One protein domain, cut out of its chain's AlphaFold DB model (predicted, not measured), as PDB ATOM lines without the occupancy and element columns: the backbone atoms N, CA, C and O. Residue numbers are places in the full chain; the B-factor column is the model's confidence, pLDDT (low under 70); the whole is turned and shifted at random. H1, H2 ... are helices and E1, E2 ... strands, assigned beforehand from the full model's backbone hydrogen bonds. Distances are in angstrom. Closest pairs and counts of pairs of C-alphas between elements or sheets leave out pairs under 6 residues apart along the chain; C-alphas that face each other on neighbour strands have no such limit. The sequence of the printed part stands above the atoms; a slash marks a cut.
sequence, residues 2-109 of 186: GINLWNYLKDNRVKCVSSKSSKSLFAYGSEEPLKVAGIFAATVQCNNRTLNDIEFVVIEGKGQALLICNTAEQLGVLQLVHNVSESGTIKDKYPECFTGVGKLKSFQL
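This is residues 2 to 109 of the 186 residues of an uncharacterized protein of Mytilus coruscus (UniProt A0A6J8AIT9). A small, strongly twisted three-strand sheet with the short helix H2 over E3 makes a body at one end, and a long tail runs away from it, holding the tiny helix H3. Residues 81 to 89, 92 to 97 and 100 to 109 of this tail stick out, as do residues 7 to 13, of which 7 to 11 belong to H1. The printed part has 108 residues, in the order H1 E1 E2 E3 H2 H3; the antiparallel sheet runs E1 - E2 - E3, and the class is mixed, with under half of the residues in named elements. The whole is extended, with a radius of gyration of the C-alphas of 26.1 A and spans of 80 by 39 by 21 A.

E2, residues 36 to 46, is 25.6 A long, and E3, residues 49 to 59, 26.2 A. E1 is residues 16 to 19. H1, residues 2 to 11, is 14.5 A long and begins at C-alpha 2 (162.376, 177.491, 87.951). H2 is residues 69 to 75; H3, residues 90 to 93, ends at C-alpha 93 (128.483, 162.104, 132.733).

E1, E2 and E3 form a meander, each strand the antiparallel neighbour of the one before. In the hairpin E1 and E2, N 17 and O 41 are 3.0 A apart, within hydrogen-bond range; in the hairpin E2 and E3, N 44 and O 51 are 2.8 A apart. E2 bends by 69 degrees at residue 43, E3 by 73 degrees at residue 52. H2 is on the sheet at a height of 9.4 A and stands up from it; its closest C-alphas to E3 are Leu 75 and Arg 49, 5.6 A. H1 is only just not on the sheet, with 4 pairs of C-alphas within 10 A. H3 is apart from H2 and the strands. Every O i to N i+4 pair is within range in H1 and H2; H3 is too short for one.

The farthest C-alphas, of Asp 11 and Gln 108, are 84.0 A apart. The printed part has no cut. The links E1 to E2 and H2 to H3 are long. Residues 2 to 6 and 82 to 88 have pLDDT under 70.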
ATOM      1  N   GLY A   2     161.498 176.969  86.878       51.38
ATOM      2  CA  GLY A   2     162.376 177.491  87.951       51.38
ATOM      3  C   GLY A   2     163.064 178.846  87.690       51.38
ATOM      4  O   GLY A   2     163.142 179.666  88.598       51.38
ATOM      5  N   ILE A   3     163.493 179.129  86.452       54.34
ATOM      6  CA  ILE A   3     164.162 180.401  86.094       54.34
ATOM      7  C   ILE A   3     163.227 181.611  86.276       54.34
ATOM      8  O   ILE A   3     163.657 182.655  86.759       54.34
ATOM      9  N   ASN A   4     161.935 181.455  85.967       62.84
ATOM     10  CA  ASN A   4     160.956 182.537  86.096       62.84
ATOM     11  C   ASN A   4     160.669 182.885  87.560       62.84
ATOM     12  O   ASN A   4     160.499 184.057  87.870       62.84
ATOM     13  N   LEU A   5     160.656 181.897  88.462       69.00
ATOM     14  CA  LEU A   5     160.424 182.143  89.886       69.00
ATOM     15  C   LEU A   5     161.608 182.874  90.529       69.00
ATOM     16  O   LEU A   5     161.409 183.824  91.274       69.00
ATOM     17  N   TRP A   6     162.842 182.474  90.220       65.81
ATOM     18  CA  TRP A   6     164.027 183.135  90.772       65.81
ATOM     19  C   TRP A   6     164.185 184.574  90.274       65.81
ATOM     20  O   TRP A   6     164.478 185.467  91.066       65.81
ATOM     21  N   ASN A   7     163.945 184.815  88.982       70.12
ATOM     22  CA  ASN A   7     163.955 186.171  88.435       70.12
ATOM     23  C   ASN A   7     162.836 187.021  89.054       70.12
ATOM     24  O   ASN A   7     163.110 188.118  89.523       70.12
ATOM     25  N   TYR A   8     161.630 186.467  89.205       75.75
ATOM     26  CA  TYR A   8     160.534 187.125  89.920       75.75
ATOM     27  C   TYR A   8     160.901 187.480  91.373       75.75
ATOM     28  O   TYR A   8     160.620 188.583  91.837       75.75
ATOM     29  N   LEU A   9     161.558 186.581  92.113       73.62
ATOM     30  CA  LEU A   9     161.990 186.848  93.492       73.62
ATOM     31  C   LEU A   9     163.087 187.924  93.557       73.62
ATOM     32  O   LEU A   9     163.090 188.746  94.476       73.62
ATOM     33  N   LYS A  10     163.989 187.958  92.568       70.69
ATOM     34  CA  LYS A  10     164.986 189.029  92.424       70.69
ATOM     35  C   LYS A  10     164.337 190.380  92.132       70.69
ATOM     36  O   LYS A  10     164.698 191.361  92.780       70.69
ATOM     37  N   ASP A  11     163.361 190.421  91.229       77.06
ATOM     38  CA  ASP A  11     162.622 191.642  90.885       77.06
ATOM     39  C   ASP A  11     161.863 192.199  92.101       77.06
ATOM     40  O   ASP A  11     161.813 193.411  92.315       77.06
ATOM     41  N   ASN A  12     161.374 191.313  92.974       78.31
ATOM     42  CA  ASN A  12     160.729 191.662  94.243       78.31
ATOM     43  C   ASN A  12     161.707 191.966  95.397       78.31
ATOM     44  O   ASN A  12     161.277 192.131  96.539       78.31
ATOM     45  N   ARG A  13     163.018 192.068  95.128       74.81
ATOM     46  CA  ARG A  13     164.066 192.439  96.103       74.81
ATOM     47  C   ARG A  13     164.053 191.590  97.379       74.81
ATOM     48  O   ARG A  13     164.264 192.105  98.481       74.81
ATOM     49  N   VAL A  14     163.820 190.286  97.237       74.00
ATOM     50  CA  VAL A  14     163.839 189.360  98.374       74.00
ATOM     51  C   VAL A  14     165.217 189.385  99.035       74.00
ATOM     52  O   VAL A  14     166.242 189.140  98.396       74.00
ATOM     53  N   LYS A  15     165.242 189.677 100.338       75.00
ATOM     54  CA  LYS A  15     166.454 189.571 101.152       75.00
ATOM     55  C   LYS A  15     166.743 188.093 101.385       75.00
ATOM     56  O   LYS A  15     165.959 187.408 102.035       75.00
ATOM     57  N   CYS A  16     167.854 187.613 100.845       76.44
ATOM     58  CA  CYS A  16     168.322 186.256 101.078       76.44
ATOM     59  C   CYS A  16     169.842 186.230 101.230       76.44
ATOM     60  O   CYS A  16     170.556 187.040 100.633       76.44
ATOM     61  N   VAL A  17     170.327 185.288 102.032       78.62
ATOM     62  CA  VAL A  17     171.756 184.996 102.171       78.62
ATOM     63  C   VAL A  17     171.995 183.651 101.508       78.62
ATOM     64  O   VAL A  17     171.419 182.655 101.934       78.62
ATOM     65  N   SER A  18     172.799 183.615 100.446       81.12
ATOM     66  CA  SER A  18     173.088 182.378  99.707       81.12
ATOM     67  C   SER A  18     174.500 181.874  99.978       81.12
ATOM     68  O   SER A  18     175.426 182.662 100.172       81.12
ATOM     69  N   SER A  19     174.662 180.556  99.992       82.25
ATOM     70  CA  SER A  19     175.938 179.877 100.196       82.25
ATOM     71  C   SER A  19     176.024 178.612  99.335       82.25
ATOM     72  O   SER A  19     175.019 178.050  98.888       82.25
ATOM     73  N   LYS A  20     177.254 178.156  99.063       77.19
ATOM     74  CA  LYS A  20     177.468 176.862  98.404       77.19
ATOM     75  C   LYS A  20     177.116 175.739  99.378       77.19
ATOM     76  O   LYS A  20     177.565 175.747 100.520       77.19
ATOM     77  N   SER A  21     176.332 174.776  98.906       74.19
ATOM     78  CA  SER A  21     175.921 173.619  99.700       74.19
ATOM     79  C   SER A  21     176.967 172.509  99.663       74.19
ATOM     80  O   SER A  21     177.497 172.204  98.598       74.19
ATOM     81  N   SER A  22     177.193 171.853 100.802       72.25
ATOM     82  CA  SER A  22     177.875 170.555 100.909       72.25
ATOM     83  C   SER A  22     176.911 169.392 101.196       72.25
ATOM     84  O   SER A  22     177.352 168.262 101.395       72.25
ATOM     85  N   LYS A  23     175.594 169.649 101.240       77.12
ATOM     86  CA  LYS A  23     174.569 168.651 101.588       77.12
ATOM     87  C   LYS A  23     174.215 167.780 100.380       77.12
ATOM     88  O   LYS A  23     173.844 168.307  99.332       77.12
ATOM     89  N   SER A  24     174.258 166.458 100.554       79.25
ATOM     90  CA  SER A  24     173.760 165.466  99.591       79.25
ATOM     91  C   SER A  24     172.316 165.079  99.921       79.25
ATOM     92  O   SER A  24     172.056 164.523 100.989       79.25
ATOM     93  N   LEU A  25     171.379 165.368  99.015       83.12
ATOM     94  CA  LEU A  25     169.973 164.975  99.137       83.12
ATOM     95  C   LEU A  25     169.690 163.761  98.256       83.12
ATOM     96  O   LEU A  25     170.125 163.733  97.111       83.12
ATOM     97  N   PHE A  26     168.915 162.805  98.757       85.50
ATOM     98  CA  PHE A  26     168.516 161.609  98.014       85.50
ATOM     99  C   PHE A  26     166.999 161.594  97.853       85.50
ATOM    100  O   PHE A  26     166.263 161.918  98.788       85.50
ATOM    101  N   ALA A  27     166.527 161.241  96.659       81.12
ATOM    102  CA  ALA A  27     165.112 160.966  96.451       81.12
ATOM    103  C   ALA A  27     164.731 159.632  97.114       81.12
ATOM    104  O   ALA A  27     165.577 158.758  97.306       81.12
ATOM    105  N   TYR A  28     163.453 159.466  97.453       78.94
ATOM    106  CA  TYR A  28     162.961 158.225  98.048       78.94
ATOM    107  C   TYR A  28     163.235 157.035  97.114       78.94
ATOM    108  O   TYR A  28     162.758 157.016  95.982       78.94
ATOM    109  N   GLY A  29     164.023 156.065  97.588       81.06
ATOM    110  CA  GLY A  29     164.402 154.873  96.824       81.06
ATOM    111  C   GLY A  29     165.507 155.075  95.777       81.06
ATOM    112  O   GLY A  29     165.741 154.165  94.991       81.06
ATOM    113  N   SER A  30     166.180 156.232  95.746       85.69
ATOM    114  CA  SER A  30     167.309 156.493  94.842       85.69
ATOM    115  C   SER A  30     168.645 156.387  95.571       85.69
ATOM    116  O   SER A  30     168.834 157.013  96.614       85.69
ATOM    117  N   GLU A  31     169.594 155.660  94.982       84.56
ATOM    118  CA  GLU A  31     170.994 155.622  95.430       84.56
ATOM    119  C   GLU A  31     171.809 156.812  94.894       84.56
ATOM    120  O   GLU A  31     172.839 157.172  95.461       84.56
ATOM    121  N   GLU A  32     171.336 157.467  93.828       85.50
ATOM    122  CA  GLU A  32     171.987 158.648  93.262       85.50
ATOM    123  C   GLU A  32     171.520 159.941  93.961       85.50
ATOM    124  O   GLU A  32     170.308 160.142  94.138       85.50
ATOM    125  N   PRO A  33     172.450 160.845  94.339       86.50
ATOM    126  CA  PRO A  33     172.115 162.115  94.969       86.50
ATOM    127  C   PRO A  33     171.584 163.141  93.956       86.50
ATOM    128  O   PRO A  33     172.058 163.255  92.824       86.50
ATOM    129  N   LEU A  34     170.636 163.966  94.400       84.56
ATOM    130  CA  LEU A  34     170.135 165.112  93.649       84.56
ATOM    131  C   LEU A  34     171.239 166.162  93.482       84.56
ATOM    132  O   LEU A  34     171.936 166.512  94.437       84.56
ATOM    133  N   LYS A  35     171.360 166.718  92.272       84.12
ATOM    134  CA  LYS A  35     172.288 167.818  91.982       84.12
ATOM    135  C   LYS A  35     171.815 169.087  92.686       84.12
ATOM    136  O   LYS A  35     170.776 169.640  92.337       84.12
ATOM    137  N   VAL A  36     172.564 169.541  93.686       85.38
ATOM    138  CA  VAL A  36     172.245 170.745  94.462       85.38
ATOM    139  C   VAL A  36     172.967 171.950  93.860       85.38
ATOM    140  O   VAL A  36     174.193 171.976  93.818       85.38
ATOM    141  N   ALA A  37     172.209 172.965  93.442       81.88
ATOM    142  CA  ALA A  37     172.739 174.233  92.936       81.88
ATOM    143  C   ALA A  37     173.318 175.100  94.067       81.88
ATOM    144  O   ALA A  37     174.290 175.833  93.884       81.88
ATOM    145  N   GLY A  38     172.706 175.036  95.253       83.75
ATOM    146  CA  GLY A  38     173.118 175.814  96.415       83.75
ATOM    147  C   GLY A  38     172.064 175.843  97.511       83.75
ATOM    148  O   GLY A  38     171.019 175.195  97.418       83.75
ATOM    149  N   ILE A  39     172.361 176.609  98.555       86.00
ATOM    150  CA  ILE A  39     171.453 176.873  99.667       86.00
ATOM    151  C   ILE A  39     171.255 178.378  99.790       86.00
ATOM    152  O   ILE A  39     172.180 179.159  99.551       86.00
ATOM    153  N   PHE A  40     170.058 178.796 100.182       87.31
ATOM    154  CA  PHE A  40     169.840 180.161 100.633       87.31
ATOM    155  C   PHE A  40     168.928 180.207 101.853       87.31
ATOM    156  O   PHE A  40     168.015 179.402 101.981       87.31
ATOM    157  N   ALA A  41     169.172 181.170 102.733       86.94
ATOM    158  CA  ALA A  41     168.290 181.505 103.837       86.94
ATOM    159  C   ALA A  41     167.399 182.687 103.445       86.94
ATOM    160  O   ALA A  41     167.893 183.669 102.877       86.94
ATOM    161  N   ALA A  42     166.100 182.601 103.733       87.00
ATOM    162  CA  ALA A  42     165.144 183.677 103.488       87.00
ATOM    163  C   ALA A  42     164.037 183.718 104.550       87.00
ATOM    164  O   ALA A  42     163.689 182.706 105.159       87.00
ATOM    165  N   THR A  43     163.448 184.899 104.730       86.88
ATOM    166  CA  THR A  43     162.223 185.067 105.517       86.88
ATOM    167  C   THR A  43     161.019 184.577 104.719       86.88
ATOM    168  O   THR A  43     160.804 185.003 103.582       86.88
ATOM    169  N   VAL A  44     160.211 183.712 105.329       86.81
ATOM    170  CA  VAL A  44     158.986 183.155 104.750       86.81
ATOM    171  C   VAL A  44     157.801 183.646 105.557       86.81
ATOM    172  O   VAL A  44     157.762 183.492 106.777       86.81
ATOM    173  N   GLN A  45     156.814 184.205 104.869       86.50
ATOM    174  CA  GLN A  45     155.553 184.597 105.472       86.50
ATOM    175  C   GLN A  45     154.416 183.814 104.826       86.50
ATOM    176  O   GLN A  45     154.293 183.774 103.602       86.50
ATOM    177  N   CYS A  46     153.577 183.209 105.659       83.62
ATOM    178  CA  CYS A  46     152.329 182.594 105.237       83.62
ATOM    179  C   CYS A  46     151.233 183.028 106.211       83.62
ATOM    180  O   CYS A  46     151.384 182.898 107.429       83.62
ATOM    181  N   ASN A  47     150.134 183.573 105.685       81.88
ATOM    182  CA  ASN A  47     149.069 184.182 106.486       81.88
ATOM    183  C   ASN A  47     149.638 185.248 107.454       81.88
ATOM    184  O   ASN A  47     150.360 186.155 107.036       81.88
ATOM    185  N   ASN A  48     149.348 185.113 108.753       84.56
ATOM    186  CA  ASN A  48     149.812 186.010 109.816       84.56
ATOM    187  C   ASN A  48     151.083 185.511 110.527       84.56
ATOM    188  O   ASN A  48     151.426 186.030 111.589       84.56
ATOM    189  N   ARG A  49     151.764 184.485 109.998       86.75
ATOM    190  CA  ARG A  49     152.986 183.936 110.596       86.75
ATOM    191  C   ARG A  49     154.183 184.208 109.699       86.75
ATOM    192  O   ARG A  49     154.156 183.917 108.504       86.75
ATOM    193  N   THR A  50     155.243 184.725 110.310       89.31
ATOM    194  CA  THR A  50     156.503 185.041 109.641       89.31
ATOM    195  C   THR A  50     157.624 184.294 110.334       89.31
ATOM    196  O   THR A  50     157.795 184.414 111.546       89.31
ATOM    197  N   LEU A  51     158.386 183.531 109.561       87.94
ATOM    198  CA  LEU A  51     159.572 182.823 110.020       87.94
ATOM    199  C   LEU A  51     160.790 183.398 109.307       87.94
ATOM    200  O   LEU A  51     160.803 183.515 108.083       87.94
ATOM    201  N   ASN A  52     161.801 183.768 110.083       86.88
ATOM    202  CA  ASN A  52     163.039 184.345 109.570       86.88
ATOM    203  C   ASN A  52     164.092 183.257 109.357       86.88
ATOM    204  O   ASN A  52     164.064 182.229 110.029       86.88
ATOM    205  N   ASP A  53     165.015 183.517 108.429       84.69
ATOM    206  CA  ASP A  53     166.216 182.706 108.206       84.69
ATOM    207  C   ASP A  53     165.951 181.210 107.944       84.69
ATOM    208  O   ASP A  53     166.726 180.344 108.349       84.69
ATOM    209  N   ILE A  54     164.867 180.889 107.227       87.44
ATOM    210  CA  ILE A  54     164.595 179.510 106.801       87.44
ATOM    211  C   ILE A  54     165.540 179.132 105.670       87.44
ATOM    212  O   ILE A  54     165.615 179.817 104.651       87.44
ATOM    213  N   GLU A  55     166.210 177.998 105.844       87.44
ATOM    214  CA  GLU A  55     167.106 177.409 104.861       87.44
ATOM    215  C   GLU A  55     166.324 176.690 103.748       87.44
ATOM    216  O   GLU A  55     165.568 175.748 103.991       87.44
ATOM    217  N   PHE A  56     166.558 177.103 102.506       86.88
ATOM    218  CA  PHE A  56     166.073 176.458 101.295       86.88
ATOM    219  C   PHE A  56     167.228 175.800 100.555       86.88
ATOM    220  O   PHE A  56     168.245 176.435 100.272       86.88
ATOM    221  N   VAL A  57     167.037 174.539 100.171       86.69
ATOM    222  CA  VAL A  57     167.962 173.827  99.285       86.69
ATOM    223  C   VAL A  57     167.439 173.908  97.856       86.69
ATOM    224  O   VAL A  57     166.304 173.521  97.579       86.69
ATOM    225  N   VAL A  58     168.268 174.402  96.937       85.12
ATOM    226  CA  VAL A  58     167.916 174.538  95.521       85.12
ATOM    227  C   VAL A  58     168.553 173.403  94.741       85.12
ATOM    228  O   VAL A  58     169.771 173.244  94.755       85.12
ATOM    229  N   ILE A  59     167.733 172.631  94.033       85.75
ATOM    230  CA  ILE A  59     168.188 171.536  93.174       85.75
ATOM    231  C   ILE A  59     168.203 171.951  91.700       85.75
ATOM    232  O   ILE A  59     167.323 172.675  91.227       85.75
ATOM    233  N   GLU A  60     169.198 171.471  90.962       79.69
ATOM    234  CA  GLU A  60     169.291 171.595  89.510       79.69
ATOM    235  C   GLU A  60     168.370 170.562  88.859       79.69
ATOM    236  O   GLU A  60     168.742 169.415  88.616       79.69
ATOM    237  N   GLY A  61     167.126 170.955  88.597       78.69
ATOM    238  CA  GLY A  61     166.149 170.060  87.992       78.69
ATOM    239  C   GLY A  61     164.755 170.662  87.901       78.69
ATOM    240  O   GLY A  61     164.524 171.830  88.222       78.69
ATOM    241  N   LYS A  62     163.803 169.853  87.435       76.50
ATOM    242  CA  LYS A  62     162.372 170.177  87.483       76.50
ATOM    243  C   LYS A  62     161.749 169.390  88.632       76.50
ATOM    244  O   LYS A  62     161.886 168.175  88.675       76.50
ATOM    245  N   GLY A  63     161.054 170.078  89.529       74.25
ATOM    246  CA  GLY A  63     160.368 169.471  90.664       74.25
ATOM    247  C   GLY A  63     159.429 170.469  91.330       74.25
ATOM    248  O   GLY A  63     159.499 171.672  91.059       74.25
ATOM    249  N   GLN A  64     158.533 169.962  92.171       78.81
ATOM    250  CA  GLN A  64     157.663 170.794  92.994       78.81
ATOM    251  C   GLN A  64     158.429 171.264  94.235       78.81
ATOM    252  O   GLN A  64     159.236 170.521  94.789       78.81
ATOM    253  N   ALA A  65     158.189 172.504  94.661       82.75
ATOM    254  CA  ALA A  65     158.749 173.000  95.910       82.75
ATOM    255  C   ALA A  65     158.131 172.224  97.080       82.75
ATOM    256  O   ALA A  65     156.908 172.150  97.199       82.75
ATOM    257  N   LEU A  66     158.983 171.644  97.924       85.62
ATOM    258  CA  LEU A  66     158.570 170.890  99.101       85.62
ATOM    259  C   LEU A  66     158.819 171.719 100.356       85.62
ATOM    260  O   LEU A  66     159.842 172.391 100.476       85.62
ATOM    261  N   LEU A  67     157.880 171.638 101.294       85.94
ATOM    262  CA  LEU A  67     157.977 172.263 102.604       85.94
ATOM    263  C   LEU A  67     158.138 171.168 103.660       85.94
ATOM    264  O   LEU A  67     157.354 170.222 103.701       85.94
ATOM    265  N   ILE A  68     159.164 171.288 104.502       86.81
ATOM    266  CA  ILE A  68     159.421 170.328 105.581       86.81
ATOM    267  C   ILE A  68     158.328 170.455 106.652       86.81
ATOM    268  O   ILE A  68     157.904 171.563 106.975       86.81
ATOM    269  N   CYS A  69     157.923 169.320 107.236       84.38
ATOM    270  CA  CYS A  69     156.870 169.214 108.256       84.38
ATOM    271  C   CYS A  69     157.015 170.254 109.380       84.38
ATOM    272  O   CYS A  69     156.098 171.028 109.616       84.38
ATOM    273  N   ASN A  70     158.202 170.359 109.988       86.00
ATOM    274  CA  ASN A  70     158.476 171.324 111.059       86.00
ATOM    275  C   ASN A  70     158.216 172.781 110.622       86.00
ATOM    276  O   ASN A  70     157.577 173.555 111.329       86.00
ATOM    277  N   THR A  71     158.659 173.162 109.421       87.50
ATOM    278  CA  THR A  71     158.415 174.508 108.884       87.50
ATOM    279  C   THR A  71     156.934 174.722 108.564       87.50
ATOM    280  O   THR A  71     156.406 175.804 108.815       87.50
ATOM    281  N   ALA A  72     156.243 173.701 108.049       87.81
ATOM    282  CA  ALA A  72     154.810 173.752 107.763       87.81
ATOM    283  C   ALA A  72     153.962 173.919 109.036       87.81
ATOM    284  O   ALA A  72     153.000 174.691 109.027       87.81
ATOM    285  N   GLU A  73     154.339 173.254 110.131       86.56
ATOM    286  CA  GLU A  73     153.706 173.395 111.449       86.56
ATOM    287  C   GLU A  73     153.906 174.800 112.027       86.56
ATOM    288  O   GLU A  73     152.947 175.460 112.442       86.56
ATOM    289  N   GLN A  74     155.141 175.308 111.979       85.75
ATOM    290  CA  GLN A  74     155.459 176.653 112.461       85.75
ATOM    291  C   GLN A  74     154.728 177.736 111.650       85.75
ATOM    292  O   GLN A  74     154.130 178.646 112.234       85.75
ATOM    293  N   LEU A  75     154.670 177.602 110.319       87.38
ATOM    294  CA  LEU A  75     153.890 178.495 109.447       87.38
ATOM    295  C   LEU A  75     152.372 178.331 109.612       87.38
ATOM    296  O   LEU A  75     151.618 179.183 109.149       87.38
ATOM    297  N   GLY A  76     151.909 177.281 110.297       83.50
ATOM    298  CA  GLY A  76     150.483 177.005 110.490       83.50
ATOM    299  C   GLY A  76     149.776 176.536 109.222       83.50
ATOM    300  O   GLY A  76     148.555 176.620 109.145       83.50
ATOM    301  N   VAL A  77     150.539 176.071 108.232       86.88
ATOM    302  CA  VAL A  77     150.014 175.423 107.023       86.88
ATOM    303  C   VAL A  77     149.602 173.985 107.341       86.88
ATOM    304  O   VAL A  77     148.650 173.471 106.761       86.88
ATOM    305  N   LEU A  78     150.301 173.349 108.286       83.88
ATOM    306  CA  LEU A  78     150.003 172.017 108.793       83.88
ATOM    307  C   LEU A  78     149.656 172.101 110.285       83.88
ATOM    308  O   LEU A  78     150.395 172.700 111.061       83.88
ATOM    309  N   GLN A  79     148.544 171.494 110.693       78.94
ATOM    310  CA  GLN A  79     148.169 171.354 112.099       78.94
ATOM    311  C   GLN A  79     148.026 169.866 112.423       78.94
ATOM    312  O   GLN A  79     147.046 169.238 112.028       78.94
ATOM    313  N   LEU A  80     149.000 169.298 113.139       74.00
ATOM    314  CA  LEU A  80     148.903 167.930 113.647       74.00
ATOM    315  C   LEU A  80     148.109 167.927 114.960       74.00
ATOM    316  O   LEU A  80     148.584 168.370 116.005       74.00
ATOM    317  N   VAL A  81     146.864 167.458 114.901       71.44
ATOM    318  CA  VAL A  81     146.002 167.327 116.082       71.44
ATOM    319  C   VAL A  81     146.239 165.955 116.707       71.44
ATOM    320  O   VAL A  81     145.727 164.950 116.226       71.44
ATOM    321  N   HIS A  82     147.025 165.911 117.784       65.25
ATOM    322  CA  HIS A  82     147.273 164.675 118.541       65.25
ATOM    323  C   HIS A  82     146.222 164.390 119.616       65.25
ATOM    324  O   HIS A  82     146.109 163.253 120.057       65.25
ATOM    325  N   ASN A  83     145.455 165.399 120.033       59.81
ATOM    326  CA  ASN A  83     144.392 165.258 121.019       59.81
ATOM    327  C   ASN A  83     143.214 166.153 120.647       59.81
ATOM    328  O   ASN A  83     143.364 167.367 120.493       59.81
ATOM    329  N   VAL A  84     142.037 165.542 120.548       59.56
ATOM    330  CA  VAL A  84     140.762 166.253 120.559       59.56
ATOM    331  C   VAL A  84     140.458 166.551 122.022       59.56
ATOM    332  O   VAL A  84     140.160 165.651 122.803       59.56
ATOM    333  N   SER A  85     140.600 167.810 122.422       57.41
ATOM    334  CA  SER A  85     140.154 168.268 123.736       57.41
ATOM    335  C   SER A  85     138.624 168.250 123.752       57.41
ATOM    336  O   SER A  85     137.988 169.215 123.335       57.41
ATOM    337  N   GLU A  86     138.017 167.139 124.168       58.75
ATOM    338  CA  GLU A  86     136.564 167.052 124.316       58.75
ATOM    339  C   GLU A  86     136.091 167.986 125.439       58.75
ATOM    340  O   GLU A  86     136.430 167.828 126.613       58.75
ATOM    341  N   SER A  87     135.284 168.982 125.083       53.97
ATOM    342  CA  SER A  87     134.535 169.803 126.030       53.97
ATOM    343  C   SER A  87     133.416 168.966 126.668       53.97
ATOM    344  O   SER A  87     132.361 168.768 126.065       53.97
ATOM    345  N   GLY A  88     133.665 168.487 127.893       60.56
ATOM    346  CA  GLY A  88     132.735 167.723 128.730       60.56
ATOM    347  C   GLY A  88     133.087 166.237 128.773       60.56
ATOM    348  O   GLY A  88     132.605 165.456 127.955       60.56
ATOM    349  N   THR A  89     133.920 165.843 129.734       71.44
ATOM    350  CA  THR A  89     134.433 164.477 129.846       71.44
ATOM    351  C   THR A  89     133.275 163.491 130.016       71.44
ATOM    352  O   THR A  89     132.455 163.638 130.918       71.44
ATOM    353  N   ILE A  90     133.219 162.427 129.208       80.62
ATOM    354  CA  ILE A  90     132.278 161.297 129.391       80.62
ATOM    355  C   ILE A  90     132.339 160.746 130.829       80.62
ATOM    356  O   ILE A  90     131.341 160.276 131.371       80.62
ATOM    357  N   LYS A  91     133.502 160.886 131.472       81.38
ATOM    358  CA  LYS A  91     133.731 160.576 132.886       81.38
ATOM    359  C   LYS A  91     132.827 161.353 133.840       81.38
ATOM    360  O   LYS A  91     132.372 160.777 134.818       81.38
ATOM    361  N   ASP A  92     132.549 162.619 133.540       85.69
ATOM    362  CA  ASP A  92     131.694 163.474 134.367       85.69
ATOM    363  C   ASP A  92     130.217 163.092 134.204       85.69
ATOM    364  O   ASP A  92     129.427 163.241 135.132       85.69
ATOM    365  N   LYS A  93     129.846 162.566 133.029       88.38
ATOM    366  CA  LYS A  93     128.483 162.104 132.733       88.38
ATOM    367  C   LYS A  93     128.171 160.727 133.326       88.38
ATOM    368  O   LYS A  93     127.019 160.499 133.679       88.38
ATOM    369  N   TYR A  94     129.165 159.840 133.427       87.31
ATOM    370  CA  TYR A  94     128.992 158.455 133.896       87.31
ATOM    371  C   TYR A  94     130.059 158.041 134.922       87.31
ATOM    372  O   TYR A  94     130.821 157.099 134.677       87.31
ATOM    373  N   PRO A  95     130.174 158.731 136.069       87.75
ATOM    374  CA  PRO A  95     131.225 158.463 137.053       87.75
ATOM    375  C   PRO A  95     131.185 157.026 137.602       87.75
ATOM    376  O   PRO A  95     132.228 156.444 137.915       87.75
ATOM    377  N   GLU A  96     130.005 156.414 137.673       86.75
ATOM    378  CA  GLU A  96     129.800 155.028 138.100       86.75
ATOM    379  C   GLU A  96     130.457 153.995 137.173       86.75
ATOM    380  O   GLU A  96     130.857 152.929 137.636       86.75
ATOM    381  N   CYS A  97     130.630 154.312 135.886       85.44
ATOM    382  CA  CYS A  97     131.317 153.441 134.928       85.44
ATOM    383  C   CYS A  97     132.840 153.444 135.121       85.44
ATOM    384  O   CYS A  97     133.519 152.522 134.672       85.44
ATOM    385  N   PHE A  98     133.385 154.472 135.783       86.69
ATOM    386  CA  PHE A  98     134.828 154.676 135.958       86.69
ATOM    387  C   PHE A  98     135.296 154.524 137.412       86.69
ATOM    388  O   PHE A  98     136.460 154.794 137.711       86.69
ATOM    389  N   THR A  99     134.416 154.099 138.324       87.19
ATOM    390  CA  THR A  99     134.727 153.954 139.751       87.19
ATOM    391  C   THR A  99     134.517 152.518 140.239       87.19
ATOM    392  O   THR A  99     133.435 151.943 140.158       87.19
ATOM    393  N   GLY A 100     135.573 151.929 140.805       88.25
ATOM    394  CA  GLY A 100     135.539 150.572 141.359       88.25
ATOM    395  C   GLY A 100     135.485 149.460 140.302       88.25
ATOM    396  O   GLY A 100     135.812 149.663 139.139       88.25
ATOM    397  N   VAL A 101     135.121 148.250 140.740       87.75
ATOM    398  CA  VAL A 101     135.092 147.028 139.901       87.75
ATOM    399  C   VAL A 101     133.697 146.763 139.308       87.75
ATOM    400  O   VAL A 101     133.557 146.003 138.355       87.75
ATOM    401  N   GLY A 102     132.656 147.401 139.850       88.06
ATOM    402  CA  GLY A 102     131.265 147.161 139.466       88.06
ATOM    403  C   GLY A 102     130.691 145.833 139.988       88.06
ATOM    404  O   GLY A 102     131.376 145.025 140.617       88.06
ATOM    405  N   LYS A 103     129.388 145.617 139.760       87.62
ATOM    406  CA  LYS A 103     128.674 144.364 140.064       87.62
ATOM    407  C   LYS A 103     127.551 144.147 139.053       87.62
ATOM    408  O   LYS A 103     126.680 145.004 138.912       87.62
ATOM    409  N   LEU A 104     127.516 142.976 138.420       89.81
ATOM    410  CA  LEU A 104     126.410 142.561 137.557       89.81
ATOM    411  C   LEU A 104     125.203 142.167 138.430       89.81
ATOM    412  O   LEU A 104     125.267 141.187 139.168       89.81
ATOM    413  N   LYS A 105     124.128 142.969 138.418       89.25
ATOM    414  CA  LYS A 105     123.008 142.841 139.380       89.25
ATOM    415  C   LYS A 105     121.933 141.818 138.986       89.25
ATOM    416  O   LYS A 105     121.229 141.348 139.869       89.25
ATOM    417  N   SER A 106     121.828 141.459 137.708       92.75
ATOM    418  CA  SER A 106     120.683 140.700 137.170       92.75
ATOM    419  C   SER A 106     121.040 139.302 136.667       92.75
ATOM    420  O   SER A 106     120.257 138.684 135.954       92.75
ATOM    421  N   PHE A 107     122.231 138.804 136.998       91.69
ATOM    422  CA  PHE A 107     122.697 137.500 136.549       91.69
ATOM    423  C   PHE A 107     123.452 136.794 137.670       91.69
ATOM    424  O   PHE A 107     124.354 137.368 138.280       91.69
ATOM    425  N   GLN A 108     123.091 135.538 137.914       92.56
ATOM    426  CA  GLN A 108     123.817 134.645 138.804       92.56
ATOM    427  C   GLN A 108     124.331 133.470 137.982       92.56
ATOM    428  O   GLN A 108     123.549 132.685 137.448       92.56
ATOM    429  N   LEU A 109     125.655 133.368 137.874       90.44
ATOM    430  CA  LEU A 109     126.298 132.283 137.148       90.44
ATOM    431  C   LEU A 109     126.078 130.962 137.891       90.44
ATOM    432  O   LEU A 109     126.457 130.837 139.055       90.44
TER     433      LEU A 109